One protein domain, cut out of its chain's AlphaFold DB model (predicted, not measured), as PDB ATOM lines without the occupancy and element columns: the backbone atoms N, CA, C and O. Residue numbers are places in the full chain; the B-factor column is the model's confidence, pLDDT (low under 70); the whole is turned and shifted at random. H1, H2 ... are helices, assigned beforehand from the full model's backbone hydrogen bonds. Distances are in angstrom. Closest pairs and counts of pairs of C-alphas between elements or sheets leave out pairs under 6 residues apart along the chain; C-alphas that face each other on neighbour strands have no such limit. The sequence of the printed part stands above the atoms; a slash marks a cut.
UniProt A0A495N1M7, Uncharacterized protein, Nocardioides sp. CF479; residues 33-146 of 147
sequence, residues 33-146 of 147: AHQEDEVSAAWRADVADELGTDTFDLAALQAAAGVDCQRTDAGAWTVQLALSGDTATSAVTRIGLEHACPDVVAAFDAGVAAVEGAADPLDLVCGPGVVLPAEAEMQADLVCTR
ATOM      1  N   ALA A  33      25.496   8.579 281.018       73.38
ATOM      2  CA  ALA A  33      24.362   8.233 280.160       73.38
ATOM      3  C   ALA A  33      24.485   6.807 279.593       73.38
ATOM      4  O   ALA A  33      23.508   6.069 279.551       73.38
ATOM      5  N   HIS A  34      25.698   6.383 279.218       75.88
ATOM      6  CA  HIS A  34      25.940   5.032 278.716       75.88
ATOM      7  C   HIS A  34      25.758   3.972 279.812       75.88
ATOM      8  O   HIS A  34      25.182   2.921 279.553       75.88
ATOM      9  N   GLN A  35      26.166   4.268 281.051       77.69
ATOM     10  CA  GLN A  35      25.923   3.412 282.215       77.69
ATOM     11  C   GLN A  35      24.419   3.275 282.523       77.69
ATOM     12  O   GLN A  35      23.953   2.174 282.812       77.69
ATOM     13  N   GLU A  36      23.655   4.372 282.451       77.50
ATOM     14  CA  GLU A  36      22.193   4.382 282.632       77.50
ATOM     15  C   GLU A  36      21.469   3.597 281.519       77.50
ATOM     16  O   GLU A  36      20.535   2.836 281.803       77.50
ATOM     17  N   ASP A  37      21.936   3.719 280.271       85.50
ATOM     18  CA  ASP A  37      21.463   2.935 279.123       85.50
ATOM     19  C   ASP A  37      21.760   1.432 279.295       85.50
ATOM     20  O   ASP A  37      20.877   0.606 279.061       85.50
ATOM     21  N   GLU A  38      22.969   1.059 279.735       91.12
ATOM     22  CA  GLU A  38      23.369  -0.339 279.974       91.12
ATOM     23  C   GLU A  38      22.539  -1.001 281.085       91.12
ATOM     24  O   GLU A  38      22.032  -2.107 280.891       91.12
ATOM     25  N   VAL A  39      22.329  -0.318 282.218       89.56
ATOM     26  CA  VAL A  39      21.474  -0.817 283.315       89.56
ATOM     27  C   VAL A  39      20.025  -0.978 282.841       89.56
ATOM     28  O   VAL A  39      19.397  -2.012 283.076       89.56
ATOM     29  N   SER A  40      19.503   0.001 282.099       92.81
ATOM     30  CA  SER A  40      18.148  -0.059 281.536       92.81
ATOM     31  C   SER A  40      17.993  -1.135 280.454       92.81
ATOM     32  O   SER A  40      16.892  -1.648 280.240       92.81
ATOM     33  N   ALA A  41      19.070  -1.483 279.746       95.38
ATOM     34  CA  ALA A  41      19.094  -2.575 278.781       95.38
ATOM     35  C   ALA A  41      19.127  -3.947 279.469       95.38
ATOM     36  O   ALA A  41      18.386  -4.832 279.047       95.38
ATOM     37  N   ALA A  42      19.917  -4.105 280.538       96.50
ATOM     38  CA  ALA A  42      19.971  -5.332 281.335       96.50
ATOM     39  C   ALA A  42      18.609  -5.649 281.974       96.50
ATOM     40  O   ALA A  42      18.044  -6.706 281.712       96.50
ATOM     41  N   TRP A  43      18.010  -4.688 282.685       97.25
ATOM     42  CA  TRP A  43      16.680  -4.854 283.288       97.25
ATOM     43  C   TRP A  43      15.613  -5.192 282.230       97.25
ATOM     44  O   TRP A  43      14.787  -6.084 282.429       97.25
ATOM     45  N   ARG A  44      15.654  -4.551 281.052       97.12
ATOM     46  CA  ARG A  44      14.762  -4.916 279.939       97.12
ATOM     47  C   ARG A  44      14.980  -6.355 279.465       97.12
ATOM     48  O   ARG A  44      14.001  -7.011 279.136       97.12
ATOM     49  N   ALA A  45      16.219  -6.833 279.390       97.62
ATOM     50  CA  ALA A  45      16.503  -8.200 278.965       97.62
ATOM     51  C   ALA A  45      15.933  -9.226 279.958       97.62
ATOM     52  O   ALA A  45      15.227 -10.134 279.533       97.62
ATOM     53  N   ASP A  46      16.153  -9.025 281.259       97.75
ATOM     54  CA  ASP A  46      15.705  -9.959 282.301       97.75
ATOM     55  C   ASP A  46      14.168 -10.030 282.386       97.75
ATOM     56  O   ASP A  46      13.588 -11.112 282.430       97.75
ATOM     57  N   VAL A  47      13.481  -8.881 282.314       96.75
ATOM     58  CA  VAL A  47      12.004  -8.843 282.268       96.75
ATOM     59  C   VAL A  47      11.460  -9.461 280.975       96.75
ATOM     60  O   VAL A  47      10.399 -10.083 281.000       96.75
ATOM     61  N   ALA A  48      12.161  -9.307 279.846       96.81
ATOM     62  CA  ALA A  48      11.738  -9.896 278.577       96.81
ATOM     63  C   ALA A  48      11.886 -11.424 278.548       96.81
ATOM     64  O   ALA A  48      11.065 -12.090 277.913       96.81
ATOM     65  N   ASP A  49      12.900 -11.968 279.229       96.94
ATOM     66  CA  ASP A  49      13.094 -13.413 279.403       96.94
ATOM     67  C   ASP A  49      11.967 -14.007 280.266       96.94
ATOM     68  O   ASP A  49      11.276 -14.923 279.823       96.94
ATOM     69  N   GLU A  50      11.688 -13.398 281.427       95.56
ATOM     70  CA  GLU A  50      10.620 -13.824 282.348       95.56
ATOM     71  C   GLU A  50       9.217 -13.740 281.716       95.56
ATOM     72  O   GLU A  50       8.424 -14.677 281.801       95.56
ATOM     73  N   LEU A  51       8.896 -12.633 281.035       94.00
ATOM     74  CA  LEU A  51       7.586 -12.452 280.393       94.00
ATOM     75  C   LEU A  51       7.460 -13.156 279.030       94.00
ATOM     76  O   LEU A  51       6.361 -13.206 278.467       94.00
ATOM     77  N   GLY A  52       8.563 -13.645 278.454       95.75
ATOM     78  CA  GLY A  52       8.605 -14.192 277.095       95.75
ATOM     79  C   GLY A  52       8.242 -13.186 275.989       95.75
ATOM     80  O   GLY A  52       7.819 -13.594 274.904       95.75
ATOM     81  N   THR A  53       8.349 -11.878 276.253       94.69
ATOM     82  CA  THR A  53       8.012 -10.792 275.315       94.69
ATOM     83  C   THR A  53       8.779  -9.508 275.632       94.69
ATOM     84  O   THR A  53       9.022  -9.202 276.792       94.69
ATOM     85  N   ASP A  54       9.090  -8.700 274.615       92.75
ATOM     86  CA  ASP A  54       9.632  -7.340 274.763       92.75
ATOM     87  C   ASP A  54       8.536  -6.259 274.909       92.75
ATOM     88  O   ASP A  54       8.826  -5.072 275.083       92.75
ATOM     89  N   THR A  55       7.259  -6.654 274.866       93.88
ATOM     90  CA  THR A  55       6.102  -5.746 274.905       93.88
ATOM     91  C   THR A  55       5.640  -5.421 276.332       93.88
ATOM     92  O   THR A  55       4.589  -5.891 276.773       93.88
ATOM     93  N   PHE A  56       6.393  -4.590 277.052       95.00
ATOM     94  CA  PHE A  56       6.028  -4.102 278.390       95.00
ATOM     95  C   PHE A  56       6.498  -2.660 278.640       95.00
ATOM     96  O   PHE A  56       7.394  -2.145 277.969       95.00
ATOM     97  N   ASP A  57       5.892  -1.997 279.627       96.00
ATOM     98  CA  ASP A  57       6.295  -0.657 280.061       96.00
ATOM     99  C   ASP A  57       7.372  -0.752 281.153       96.00
ATOM    100  O   ASP A  57       7.078  -0.862 282.345       96.00
ATOM    101  N   LEU A  58       8.641  -0.710 280.736       95.00
ATOM    102  CA  LEU A  58       9.780  -0.720 281.660       95.00
ATOM    103  C   LEU A  58       9.740   0.459 282.646       95.00
ATOM    104  O   LEU A  58      10.130   0.285 283.795       95.00
ATOM    105  N   ALA A  59       9.254   1.636 282.239       95.56
ATOM    106  CA  ALA A  59       9.221   2.804 283.118       95.56
ATOM    107  C   ALA A  59       8.172   2.638 284.230       95.56
ATOM    108  O   ALA A  59       8.423   3.009 285.377       95.56
ATOM    109  N   ALA A  60       7.028   2.017 283.921       96.00
ATOM    110  CA  ALA A  60       6.042   1.632 284.929       96.00
ATOM    111  C   ALA A  60       6.597   0.580 285.909       96.00
ATOM    112  O   ALA A  60       6.389   0.708 287.115       96.00
ATOM    113  N   LEU A  61       7.349  -0.416 285.419       95.50
ATOM    114  CA  LEU A  61       7.997  -1.428 286.268       95.50
ATOM    115  C   LEU A  61       9.088  -0.827 287.168       95.50
ATOM    116  O   LEU A  61       9.140  -1.136 288.355       95.50
ATOM    117  N   GLN A  62       9.908   0.085 286.641       96.38
ATOM    118  CA  GLN A  62      10.911   0.828 287.414       96.38
ATOM    119  C   GLN A  62      10.263   1.699 288.502       96.38
ATOM    120  O   GLN A  62      10.748   1.747 289.634       96.38
ATOM    121  N   ALA A  63       9.139   2.355 288.194       96.12
ATOM    122  CA  ALA A  63       8.379   3.129 289.172       96.12
ATOM    123  C   ALA A  63       7.757   2.244 290.269       96.12
ATOM    124  O   ALA A  63       7.795   2.622 291.441       96.12
ATOM    125  N   ALA A  64       7.230   1.067 289.911       94.38
ATOM    126  CA  ALA A  64       6.718   0.088 290.870       94.38
ATOM    127  C   ALA A  64       7.834  -0.428 291.796       94.38
ATOM    128  O   ALA A  64       7.699  -0.337 293.014       94.38
ATOM    129  N   ALA A  65       8.976  -0.836 291.231       95.88
ATOM    130  CA  ALA A  65      10.149  -1.254 291.996       95.88
ATOM    131  C   ALA A  65      10.611  -0.170 292.989       95.88
ATOM    132  O   ALA A  65      10.878  -0.474 294.146       95.88
ATOM    133  N   GLY A  66      10.616   1.110 292.596       95.94
ATOM    134  CA  GLY A  66      10.965   2.219 293.495       95.94
ATOM    135  C   GLY A  66      10.023   2.393 294.702       95.94
ATOM    136  O   GLY A  66      10.475   2.799 295.778       95.94
ATOM    137  N   VAL A  67       8.735   2.058 294.553       94.12
ATOM    138  CA  VAL A  67       7.774   1.980 295.671       94.12
ATOM    139  C   VAL A  67       8.043   0.736 296.516       94.12
ATOM    140  O   VAL A  67       8.083   0.814 297.743       94.12
ATOM    141  N   ASP A  68       8.281  -0.398 295.866       94.81
ATOM    142  CA  ASP A  68       8.528  -1.680 296.519       94.81
ATOM    143  C   ASP A  68       9.830  -1.705 297.338       94.81
ATOM    144  O   ASP A  68       9.868  -2.327 298.398       94.81
ATOM    145  N   CYS A  69      10.846  -0.929 296.949       96.06
ATOM    146  CA  CYS A  69      12.066  -0.710 297.732       96.06
ATOM    147  C   CYS A  69      11.827  -0.076 299.116       96.06
ATOM    148  O   CYS A  69      12.707  -0.134 299.971       96.06
ATOM    149  N   GLN A  70      10.656   0.523 299.374       94.69
ATOM    150  CA  GLN A  70      10.309   1.021 300.712       94.69
ATOM    151  C   GLN A  70       9.899  -0.110 301.674       94.69
ATOM    152  O   GLN A  70       9.817   0.101 302.884       94.69
ATOM    153  N   ARG A  71       9.632  -1.314 301.152       93.44
ATOM    154  CA  ARG A  71       9.127  -2.465 301.904       93.44
ATOM    155  C   ARG A  71      10.288  -3.358 302.341       93.44
ATOM    156  O   ARG A  71      10.616  -4.342 301.693       93.44
ATOM    157  N   THR A  72      10.947  -2.987 303.433       94.88
ATOM    158  CA  THR A  72      12.236  -3.582 303.837       94.88
ATOM    159  C   THR A  72      12.132  -4.843 304.703       94.88
ATOM    160  O   THR A  72      13.153  -5.476 304.968       94.88
ATOM    161  N   ASP A  73      10.931  -5.243 305.135       93.50
ATOM    162  CA  ASP A  73      10.710  -6.422 305.977       93.50
ATOM    163  C   ASP A  73       9.737  -7.448 305.366       93.50
ATOM    164  O   ASP A  73       8.834  -7.127 304.589       93.50
ATOM    165  N   ALA A  74       9.930  -8.715 305.741       92.62
ATOM    166  CA  ALA A  74       9.167  -9.841 305.207       92.62
ATOM    167  C   ALA A  74       7.689  -9.846 305.637       92.62
ATOM    168  O   ALA A  74       6.850 -10.411 304.935       92.62
ATOM    169  N   GLY A  75       7.344  -9.222 306.769       91.81
ATOM    170  CA  GLY A  75       5.963  -9.117 307.239       91.81
ATOM    171  C   GLY A  75       5.154  -8.180 306.350       91.81
ATOM    172  O   GLY A  75       4.086  -8.555 305.868       91.81
ATOM    173  N   ALA A  76       5.703  -7.005 306.043       91.69
ATOM    174  CA  ALA A  76       5.104  -6.083 305.087       91.69
ATOM    175  C   ALA A  76       4.964  -6.716 303.688       91.69
ATOM    176  O   ALA A  76       3.928  -6.537 303.042       91.69
ATOM    177  N   TRP A  77       5.955  -7.496 303.230       93.69
ATOM    178  CA  TRP A  77       5.855  -8.264 301.976       93.69
ATOM    179  C   TRP A  77       4.748  -9.313 302.005       93.69
ATOM    180  O   TRP A  77       3.942  -9.366 301.078       93.69
ATOM    181  N   THR A  78       4.664 -10.086 303.087       93.44
ATOM    182  CA  THR A  78       3.606 -11.083 303.294       93.44
ATOM    183  C   THR A  78       2.222 -10.441 303.192       93.44
ATOM    184  O   THR A  78       1.366 -10.947 302.474       93.44
ATOM    185  N   VAL A  79       2.007  -9.295 303.852       92.00
ATOM    186  CA  VAL A  79       0.724  -8.576 303.811       92.00
ATOM    187  C   VAL A  79       0.405  -8.065 302.406       92.00
ATOM    188  O   VAL A  79      -0.712  -8.266 301.934       92.00
ATOM    189  N   GLN A  80       1.372  -7.454 301.713       91.62
ATOM    190  CA  GLN A  80       1.178  -6.963 300.344       91.62
ATOM    191  C   GLN A  80       0.772  -8.089 299.384       91.62
ATOM    192  O   GLN A  80      -0.180  -7.928 298.623       91.62
ATOM    193  N   LEU A  81       1.493  -9.212 299.421       92.44
ATOM    194  CA  LEU A  81       1.280 -10.360 298.536       92.44
ATOM    195  C   LEU A  81      -0.035 -11.088 298.860       92.44
ATOM    196  O   LEU A  81      -0.795 -11.439 297.959       92.44
ATOM    197  N   ALA A  82      -0.356 -11.261 300.143       91.06
ATOM    198  CA  ALA A  82      -1.617 -11.865 300.566       91.06
ATOM    199  C   ALA A  82      -2.843 -11.003 300.211       91.06
ATOM    200  O   ALA A  82      -3.879 -11.551 299.837       91.06
ATOM    201  N   LEU A  83      -2.739  -9.670 300.297       89.06
ATOM    202  CA  LEU A  83      -3.820  -8.755 299.908       89.06
ATOM    203  C   LEU A  83      -3.947  -8.571 298.390       89.06
ATOM    204  O   LEU A  83      -5.059  -8.338 297.914       89.06
ATOM    205  N   SER A  84      -2.854  -8.669 297.622       87.12
ATOM    206  CA  SER A  84      -2.924  -8.642 296.153       87.12
ATOM    207  C   SER A  84      -3.514  -9.933 295.579       87.12
ATOM    208  O   SER A  84      -4.177  -9.890 294.543       87.12
ATOM    209  N   GLY A  85      -3.280 -11.068 296.247       77.31
ATOM    210  CA  GLY A  85      -3.685 -12.394 295.780       77.31
ATOM    211  C   GLY A  85      -2.892 -12.894 294.567       77.31
ATOM    212  O   GLY A  85      -3.287 -13.886 293.958       77.31
ATOM    213  N   ASP A  86      -1.797 -12.219 294.209       76.69
ATOM    214  CA  ASP A  86      -0.989 -12.514 293.027       76.69
ATOM    215  C   ASP A  86       0.479 -12.740 293.410       76.69
ATOM    216  O   ASP A  86       1.263 -11.802 293.553       76.69
ATOM    217  N   THR A  87       0.844 -14.013 293.574       75.75
ATOM    218  CA  THR A  87       2.241 -14.464 293.614       75.75
ATOM    219  C   THR A  87       2.767 -14.857 292.232       75.75
ATOM    220  O   THR A  87       3.965 -15.086 292.096       75.75
ATOM    221  N   ALA A  88       1.930 -14.913 291.191       67.44
ATOM    222  CA  ALA A  88       2.367 -15.299 289.849       67.44
ATOM    223  C   ALA A  88       3.209 -14.200 289.182       67.44
ATOM    224  O   ALA A  88       4.117 -14.506 288.417       67.44
ATOM    225  N   THR A  89       2.973 -12.928 289.518       78.88
ATOM    226  CA  THR A  89       3.820 -11.800 289.086       78.88
ATOM    227  C   THR A  89       5.053 -11.562 289.970       78.88
ATOM    228  O   THR A  89       5.854 -10.671 289.679       78.88
ATOM    229  N   SER A  90       5.271 -12.383 291.010       85.56
ATOM    230  CA  SER A  90       6.374 -12.214 291.971       85.56
ATOM    231  C   SER A  90       7.769 -12.232 291.332       85.56
ATOM    232  O   SER A  90       8.646 -11.503 291.790       85.56
ATOM    233  N   ALA A  91       7.978 -12.987 290.251       93.06
ATOM    234  CA  ALA A  91       9.253 -13.024 289.536       93.06
ATOM    235  C   ALA A  91       9.615 -11.663 288.906       93.06
ATOM    236  O   ALA A  91      10.751 -11.207 289.023       93.06
ATOM    237  N   VAL A  92       8.640 -10.947 288.333       95.25
ATOM    238  CA  VAL A  92       8.861  -9.603 287.767       95.25
ATOM    239  C   VAL A  92       9.153  -8.584 288.870       95.25
ATOM    240  O   VAL A  92      10.047  -7.750 288.713       95.25
ATOM    241  N   THR A  93       8.456  -8.669 290.010       95.44
ATOM    242  CA  THR A  93       8.772  -7.851 291.194       95.44
ATOM    243  C   THR A  93      10.183  -8.146 291.704       95.44
ATOM    244  O   THR A  93      10.942  -7.212 291.952       95.44
ATOM    245  N   ARG A  94      10.572  -9.424 291.791       97.19
ATOM    246  CA  ARG A  94      11.917  -9.855 292.195       97.19
ATOM    247  C   ARG A  94      12.996  -9.259 291.295       97.19
ATOM    248  O   ARG A  94      13.914  -8.640 291.821       97.19
ATOM    249  N   ILE A  95      12.859  -9.377 289.972       97.56
ATOM    250  CA  ILE A  95      13.785  -8.766 289.002       97.56
ATOM    251  C   ILE A  95      13.864  -7.252 289.240       97.56
ATOM    252  O   ILE A  95      14.953  -6.684 289.313       97.56
ATOM    253  N   GLY A  96      12.722  -6.587 289.444       96.81
ATOM    254  CA  GLY A  96      12.691  -5.158 289.759       96.81
ATOM    255  C   GLY A  96      13.463  -4.784 291.030       96.81
ATOM    256  O   GLY A  96      14.180  -3.785 291.038       96.81
ATOM    257  N   LEU A  97      13.369  -5.599 292.083       97.69
ATOM    258  CA  LEU A  97      14.120  -5.417 293.329       97.69
ATOM    259  C   LEU A  97      15.615  -5.723 293.162       97.69
ATOM    260  O   LEU A  97      16.440  -4.985 293.691       97.69
ATOM    261  N   GLU A  98      15.981  -6.763 292.408       98.00
ATOM    262  CA  GLU A  98      17.380  -7.118 292.126       98.00
ATOM    263  C   GLU A  98      18.124  -5.983 291.398       98.00
ATOM    264  O   GLU A  98      19.290  -5.725 291.707       98.00
ATOM    265  N   HIS A  99      17.439  -5.246 290.512       97.38
ATOM    266  CA  HIS A  99      17.990  -4.060 289.841       97.38
ATOM    267  C   HIS A  99      17.930  -2.770 290.680       97.38
ATOM    268  O   HIS A  99      18.854  -1.960 290.603       97.38
ATOM    269  N   ALA A 100      16.870  -2.542 291.467       96.44
ATOM    270  CA  ALA A 100      16.653  -1.261 292.160       96.44
ATOM    271  C   ALA A 100      17.177  -1.199 293.608       96.44
ATOM    272  O   ALA A 100      17.651  -0.150 294.048       96.44
ATOM    273  N   CYS A 101      17.059  -2.292 294.364       97.56
ATOM    274  CA  CYS A 101      17.346  -2.372 295.801       97.56
ATOM    275  C   CYS A 101      17.607  -3.835 296.223       97.56
ATOM    276  O   CYS A 101      16.775  -4.471 296.883       97.56
ATOM    277  N   PRO A 102      18.767  -4.408 295.845       97.19
ATOM    278  CA  PRO A 102      19.062  -5.828 296.051       97.19
ATOM    279  C   PRO A 102      19.124  -6.248 297.531       97.19
ATOM    280  O   PRO A 102      19.045  -7.434 297.841       97.19
ATOM    281  N   ASP A 103      19.235  -5.297 298.460       97.38
ATOM    282  CA  ASP A 103      19.143  -5.517 299.904       97.38
ATOM    283  C   ASP A 103      17.728  -5.905 300.377       97.38
ATOM    284  O   ASP A 103      17.592  -6.587 301.394       97.38
ATOM    285  N   VAL A 104      16.685  -5.552 299.619       97.19
ATOM    286  CA  VAL A 104      15.279  -5.880 299.919       97.19
ATOM    287  C   VAL A 104      14.891  -7.295 299.463       97.19
ATOM    288  O   VAL A 104      13.975  -7.895 300.029       97.19
ATOM    289  N   VAL A 105      15.608  -7.883 298.498       97.88
ATOM    290  CA  VAL A 105      15.258  -9.176 297.863       97.88
ATOM    291  C   VAL A 105      15.108 -10.315 298.879       97.88
ATOM    292  O   VAL A 105      14.182 -11.113 298.782       97.88
ATOM    293  N   ALA A 106      15.949 -10.365 299.917       97.94
ATOM    294  CA  ALA A 106      15.846 -11.398 300.954       97.94
ATOM    295  C   ALA A 106      14.571 -11.276 301.816       97.94
ATOM    296  O   ALA A 106      14.054 -12.284 302.302       97.94
ATOM    297  N   ALA A 107      14.056 -10.058 302.012       97.31
ATOM    298  CA  ALA A 107      12.786  -9.821 302.697       97.31
ATOM    299  C   ALA A 107      11.591 -10.156 301.790       97.31
ATOM    300  O   ALA A 107      10.609 -10.730 302.265       97.31
ATOM    301  N   PHE A 108      11.705  -9.856 300.494       97.38
ATOM    302  CA  PHE A 108      10.731 -10.242 299.474       97.38
ATOM    303  C   PHE A 108      10.573 -11.765 299.379       97.38
ATOM    304  O   PHE A 108       9.471 -12.272 299.574       97.38
ATOM    305  N   ASP A 109      11.674 -12.497 299.178       96.88
ATOM    306  CA  ASP A 109      11.681 -13.962 299.059       96.88
ATOM    307  C   ASP A 109      11.057 -14.641 300.291       96.88
ATOM    308  O   ASP A 109      10.296 -15.603 300.171       96.88
ATOM    309  N   ALA A 110      11.328 -14.114 301.490       96.56
ATOM    310  CA  ALA A 110      10.724 -14.602 302.727       96.56
ATOM    311  C   ALA A 110       9.208 -14.334 302.801       96.56
ATOM    312  O   ALA A 110       8.471 -15.166 303.333       96.56
ATOM    313  N   GLY A 111       8.733 -13.207 302.256       94.88
ATOM    314  CA  GLY A 111       7.307 -12.897 302.142       94.88
ATOM    315  C   GLY A 111       6.581 -13.778 301.120       94.88
ATOM    316  O   GLY A 111       5.494 -14.275 301.414       94.88
ATOM    317  N   VAL A 112       7.199 -14.044 299.963       95.75
ATOM    318  CA  VAL A 112       6.681 -14.998 298.963       95.75
ATOM    319  C   VAL A 112       6.553 -16.390 299.580       95.75
ATOM    320  O   VAL A 112       5.463 -16.958 299.575       95.75
ATOM    321  N   ALA A 113       7.613 -16.898 300.215       95.12
ATOM    322  CA  ALA A 113       7.604 -18.215 300.851       95.12
ATOM    323  C   ALA A 113       6.557 -18.345 301.978       95.12
ATOM    324  O   ALA A 113       5.995 -19.424 302.178       95.12
ATOM    325  N   ALA A 114       6.270 -17.263 302.712       93.69
ATOM    326  CA  ALA A 114       5.210 -17.248 303.722       93.69
ATOM    327  C   ALA A 114       3.811 -17.378 303.096       93.69
ATOM    328  O   ALA A 114       2.984 -18.131 303.610       93.69
ATOM    329  N   VAL A 115       3.563 -16.688 301.976       93.94
ATOM    330  CA  VAL A 115       2.293 -16.750 301.234       93.94
ATOM    331  C   VAL A 115       2.101 -18.101 300.546       93.94
ATOM    332  O   VAL A 115       1.035 -18.697 300.677       93.94
ATOM    333  N   GLU A 116       3.126 -18.630 299.875       92.88
ATOM    334  CA  GLU A 116       3.077 -19.952 299.227       92.88
ATOM    335  C   GLU A 116       2.945 -21.109 300.230       92.88
ATOM    336  O   GLU A 116       2.362 -22.149 299.918       92.88
ATOM    337  N   GLY A 117       3.474 -20.937 301.446       91.94
ATOM    338  CA  GLY A 117       3.349 -21.905 302.535       91.94
ATOM    339  C   GLY A 117       1.991 -21.896 303.251       91.94
ATOM    340  O   GLY A 117       1.732 -22.794 304.057       91.94
ATOM    341  N   ALA A 118       1.130 -20.906 302.995       91.38
ATOM    342  CA  ALA A 118      -0.179 -20.794 303.629       91.38
ATOM    343  C   ALA A 118      -1.253 -21.616 302.899       91.38
ATOM    344  O   ALA A 118      -1.298 -21.682 301.675       91.38
ATOM    345  N   ALA A 119      -2.172 -22.214 303.664       89.75
ATOM    346  CA  ALA A 119      -3.335 -22.905 303.097       89.75
ATOM    347  C   ALA A 119      -4.347 -21.927 302.466       89.75
ATOM    348  O   ALA A 119      -5.013 -22.270 301.491       89.75
ATOM    349  N   ASP A 120      -4.437 -20.716 303.019       89.69
ATOM    350  CA  ASP A 120      -5.099 -19.548 302.444       89.69
ATOM    351  C   ASP A 120      -4.231 -18.316 302.782       89.69
ATOM    352  O   ASP A 120      -4.039 -18.030 303.969       89.69
ATOM    353  N   PRO A 121      -3.692 -17.582 301.789       89.62
ATOM    354  CA  PRO A 121      -2.947 -16.344 302.016       89.62
ATOM    355  C   PRO A 121      -3.670 -15.332 302.912       89.62
ATOM    356  O   PRO A 121      -3.028 -14.645 303.705       89.62
ATOM    357  N   LEU A 122      -5.005 -15.266 302.851       90.81
ATOM    358  CA  LEU A 122      -5.787 -14.337 303.665       90.81
ATOM    359  C   LEU A 122      -5.791 -14.698 305.156       90.81
ATOM    360  O   LEU A 122      -6.087 -13.826 305.968       90.81
ATOM    361  N   ASP A 123      -5.409 -15.913 305.567       92.19
ATOM    362  CA  ASP A 123      -5.197 -16.215 306.994       92.19
ATOM    363  C   ASP A 123      -3.974 -15.490 307.575       92.19
ATOM    364  O   ASP A 123      -3.937 -15.229 308.776       92.19
ATOM    365  N   LEU A 124      -3.007 -15.089 306.743       90.75
ATOM    366  CA  LEU A 124      -1.833 -14.324 307.181       90.75
ATOM    367  C   LEU A 124      -2.169 -12.863 307.528       90.75
ATOM    368  O   LEU A 124      -1.370 -12.188 308.173       90.75
ATOM    369  N   VAL A 125      -3.344 -12.378 307.106       92.50
ATOM    370  CA  VAL A 125      -3.765 -10.970 307.233       92.50
ATOM    371  C   VAL A 125      -5.076 -10.829 308.015       92.50
ATOM    372  O   VAL A 125      -5.192  -9.969 308.880       92.50
ATOM    373  N   CYS A 126      -6.042 -11.709 307.756       91.25
ATOM    374  CA  CYS A 126      -7.368 -11.742 308.378       91.25
ATOM    375  C   CYS A 126      -7.506 -12.828 309.464       91.25
ATOM    376  O   CYS A 126      -8.605 -13.046 309.979       91.25
ATOM    377  N   GLY A 127      -6.436 -13.570 309.768       87.44
ATOM    378  CA  GLY A 127      -6.465 -14.693 310.703       87.44
ATOM    379  C   GLY A 127      -6.620 -14.285 312.176       87.44
ATOM    380  O   GLY A 127      -6.305 -13.157 312.571       87.44
ATOM    381  N   PRO A 128      -7.078 -15.205 313.044       84.12
ATOM    382  CA  PRO A 128      -7.247 -14.931 314.465       84.12
ATOM    383  C   PRO A 128      -5.899 -14.646 315.142       84.12
ATOM    384  O   PRO A 128      -5.018 -15.501 315.187       84.12
ATOM    385  N   GLY A 129      -5.764 -13.453 315.726       81.88
ATOM    386  CA  GLY A 129      -4.549 -13.029 316.429       81.88
ATOM    387  C   GLY A 129      -3.479 -12.385 315.543       81.88
ATOM    388  O   GLY A 129      -2.410 -12.058 316.058       81.88
ATOM    389  N   VAL A 130      -3.754 -12.161 314.253       86.88
ATOM    390  CA  VAL A 130      -2.920 -11.296 313.408       86.88
ATOM    391  C   VAL A 130      -3.004  -9.855 313.925       86.88
ATOM    392  O   VAL A 130      -4.084  -9.357 314.238       86.88
ATOM    393  N   VAL A 131      -1.853  -9.188 314.029       85.19
ATOM    394  CA  VAL A 131      -1.743  -7.768 314.388       85.19
ATOM    395  C   VAL A 131      -1.007  -7.064 313.258       85.19
ATOM    396  O   VAL A 131       0.173  -7.323 313.029       85.19
ATOM    397  N   LEU A 132      -1.714  -6.188 312.549       85.38
ATOM    398  CA  LEU A 132      -1.182  -5.420 311.427       85.38
ATOM    399  C   LEU A 132      -0.734  -4.024 311.890       85.38
ATOM    400  O   LEU A 132      -1.294  -3.489 312.851       85.38
ATOM    401  N   PRO A 133       0.239  -3.386 311.216       81.56
ATOM    402  CA  PRO A 133       0.423  -1.946 311.344       81.56
ATOM    403  C   PRO A 133      -0.794  -1.219 310.744       81.56
ATOM    404  O   PRO A 133      -1.389  -1.691 309.776       81.56
ATOM    405  N   ALA A 134      -1.147  -0.054 311.297       81.50
ATOM    406  CA  ALA A 134      -2.408   0.644 311.003       81.50
ATOM    407  C   ALA A 134      -2.660   0.919 309.503       81.50
ATOM    408  O   ALA A 134      -3.802   0.925 309.046       81.50
ATOM    409  N   GLU A 135      -1.602   1.126 308.718       77.75
ATOM    410  CA  GLU A 135      -1.688   1.336 307.267       77.75
ATOM    411  C   GLU A 135      -2.133   0.068 306.522       77.75
ATOM    412  O   GLU A 135      -2.957   0.148 305.612       77.75
ATOM    413  N   ALA A 136      -1.656  -1.102 306.954       80.56
ATOM    414  CA  ALA A 136      -2.079  -2.395 306.422       80.56
ATOM    415  C   ALA A 136      -3.447  -2.826 306.974       80.56
ATOM    416  O   ALA A 136      -4.222  -3.434 306.244       80.56
ATOM    417  N   GLU A 137      -3.786  -2.462 308.214       84.19
ATOM    418  CA  GLU A 137      -5.116  -2.699 308.796       84.19
ATOM    419  C   GLU A 137      -6.222  -2.026 307.962       84.19
ATOM    420  O   GLU A 137      -7.205  -2.673 307.605       84.19
ATOM    421  N   MET A 138      -6.026  -0.768 307.542       83.25
ATOM    422  CA  MET A 138      -6.972  -0.062 306.661       83.25
ATOM    423  C   MET A 138      -7.121  -0.702 305.271       83.25
ATOM    424  O   MET A 138      -8.203  -0.650 304.685       83.25
ATOM    425  N   GLN A 139      -6.051  -1.283 304.721       81.06
ATOM    426  CA  GLN A 139      -6.101  -1.997 303.438       81.06
ATOM    427  C   GLN A 139      -6.792  -3.360 303.587       81.06
ATOM    428  O   GLN A 139      -7.582  -3.756 302.727       81.06
ATOM    429  N   ALA A 140      -6.528  -4.049 304.698       84.38
ATOM    430  CA  ALA A 140      -7.088  -5.349 305.020       84.38
ATOM    431  C   ALA A 140      -8.584  -5.294 305.359       84.38
ATOM    432  O   ALA A 140      -9.307  -6.204 304.965       84.38
ATOM    433  N   ASP A 141      -9.077  -4.243 306.025       85.06
ATOM    434  CA  ASP A 141     -10.473  -4.137 306.488       85.06
ATOM    435  C   ASP A 141     -11.497  -4.419 305.371       85.06
ATOM    436  O   ASP A 141     -12.395  -5.248 305.527       85.06
ATOM    437  N   LEU A 142     -11.309  -3.839 304.180       80.25
ATOM    438  CA  LEU A 142     -12.197  -4.053 303.024       80.25
ATOM    439  C   LEU A 142     -12.186  -5.486 302.466       80.25
ATOM    440  O   LEU A 142     -13.142  -5.875 301.788       80.25
ATOM    441  N   VAL A 143     -11.114  -6.245 302.711       85.06
ATOM    442  CA  VAL A 143     -10.935  -7.635 302.264       85.06
ATOM    443  C   VAL A 143     -11.431  -8.595 303.346       85.06
ATOM    444  O   VAL A 143     -12.289  -9.435 303.083       85.06
ATOM    445  N   CYS A 144     -10.969  -8.417 304.584       86.19
ATOM    446  CA  CYS A 144     -11.299  -9.265 305.724       86.19
ATOM    447  C   CYS A 144     -12.779  -9.188 306.129       86.19
ATOM    448  O   CYS A 144     -13.341 -10.195 306.546       86.19
ATOM    449  N   THR A 145     -13.448  -8.039 305.959       81.38
ATOM    450  CA  THR A 145     -14.898  -7.907 306.237       81.38
ATOM    451  C   THR A 145     -15.804  -8.595 305.208       81.38
ATOM    452  O   THR A 145     -17.017  -8.669 305.419       81.38
ATOM    453  N   ARG A 146     -15.249  -9.086 304.090       75.12
ATOM    454  CA  ARG A 146     -15.986  -9.765 303.006       75.12
ATOM    455  C   ARG A 146     -15.739 -11.277 302.938       75.12
ATOM    456  O   ARG A 146     -16.256 -11.912 302.018       75.12
TER     457      ARG A 146
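This is residues 33 to 146 of the 147 residues of an uncharacterized protein of Nocardioides sp. CF479 (UniProt A0A495N1M7). The model is a rod built of helices, with H1, H4 and H5 side by side in a row along it, each running opposite to its neighbour. H2 packs crosswise on H4, H3 packs steeply on H5, and H6 and H7 pack on H3 at the end of the rod far from H1, while at the opposite end residues 33 to 38 of H1 stick out. The printed part has 114 residues, with seven named helices, H1 to H7 in order, and no named strand: the class is all helix. It is only just compact, close to loose, with a radius of gyration of the C-alphas of 15.6 A, and spans 52 by 25 by 23 A.

H1, residues 33 to 51, begins at C-alpha 33 (24.362, 8.233, 280.160) and is 26.6 A long. H2 is residues 58 to 68, H3 74 to 84, H4 90 to 100 and H5 105 to 116, 16.3 A long. H6 is residues 123 to 126; H7, residues 134 to 144, ends at C-alpha 144 (-11.299, -9.265, 305.724).

H1 touches H4 with residues 43 to 50 alone, at a shallow tilt of 12 degrees, opposite ways; the closest C-alphas, of Val 47 and Val 92, are 6.4 A apart. H2 touches H4, about perpendicular at 86 degrees, with C-alphas 65 and 96 closest at 5.2 A. H4 and H5 touch as a helical hairpin, C-alphas 97 and 105 closest at 6.0 A. H3 touches H5 at a steep tilt of 51 degrees, C-alphas 78 and 111 closest at 4.3 A. H3 also touches H6, C-alphas 79 and 125 closest at 6.1 A, and H7, C-alphas 83 and 140 closest at 7.0 A. Every O i to N i+4 pair is within hydrogen-bond range in H1 to H5, and 4 of 7 in H7; H6 is too short for such a pair.

The C-alphas farthest apart, of His 34 and Pro 128, are 52.7 A apart. The printed part has no cut and no long link. Mean pLDDT of the printed part is 90.8; residue 88 is under 70.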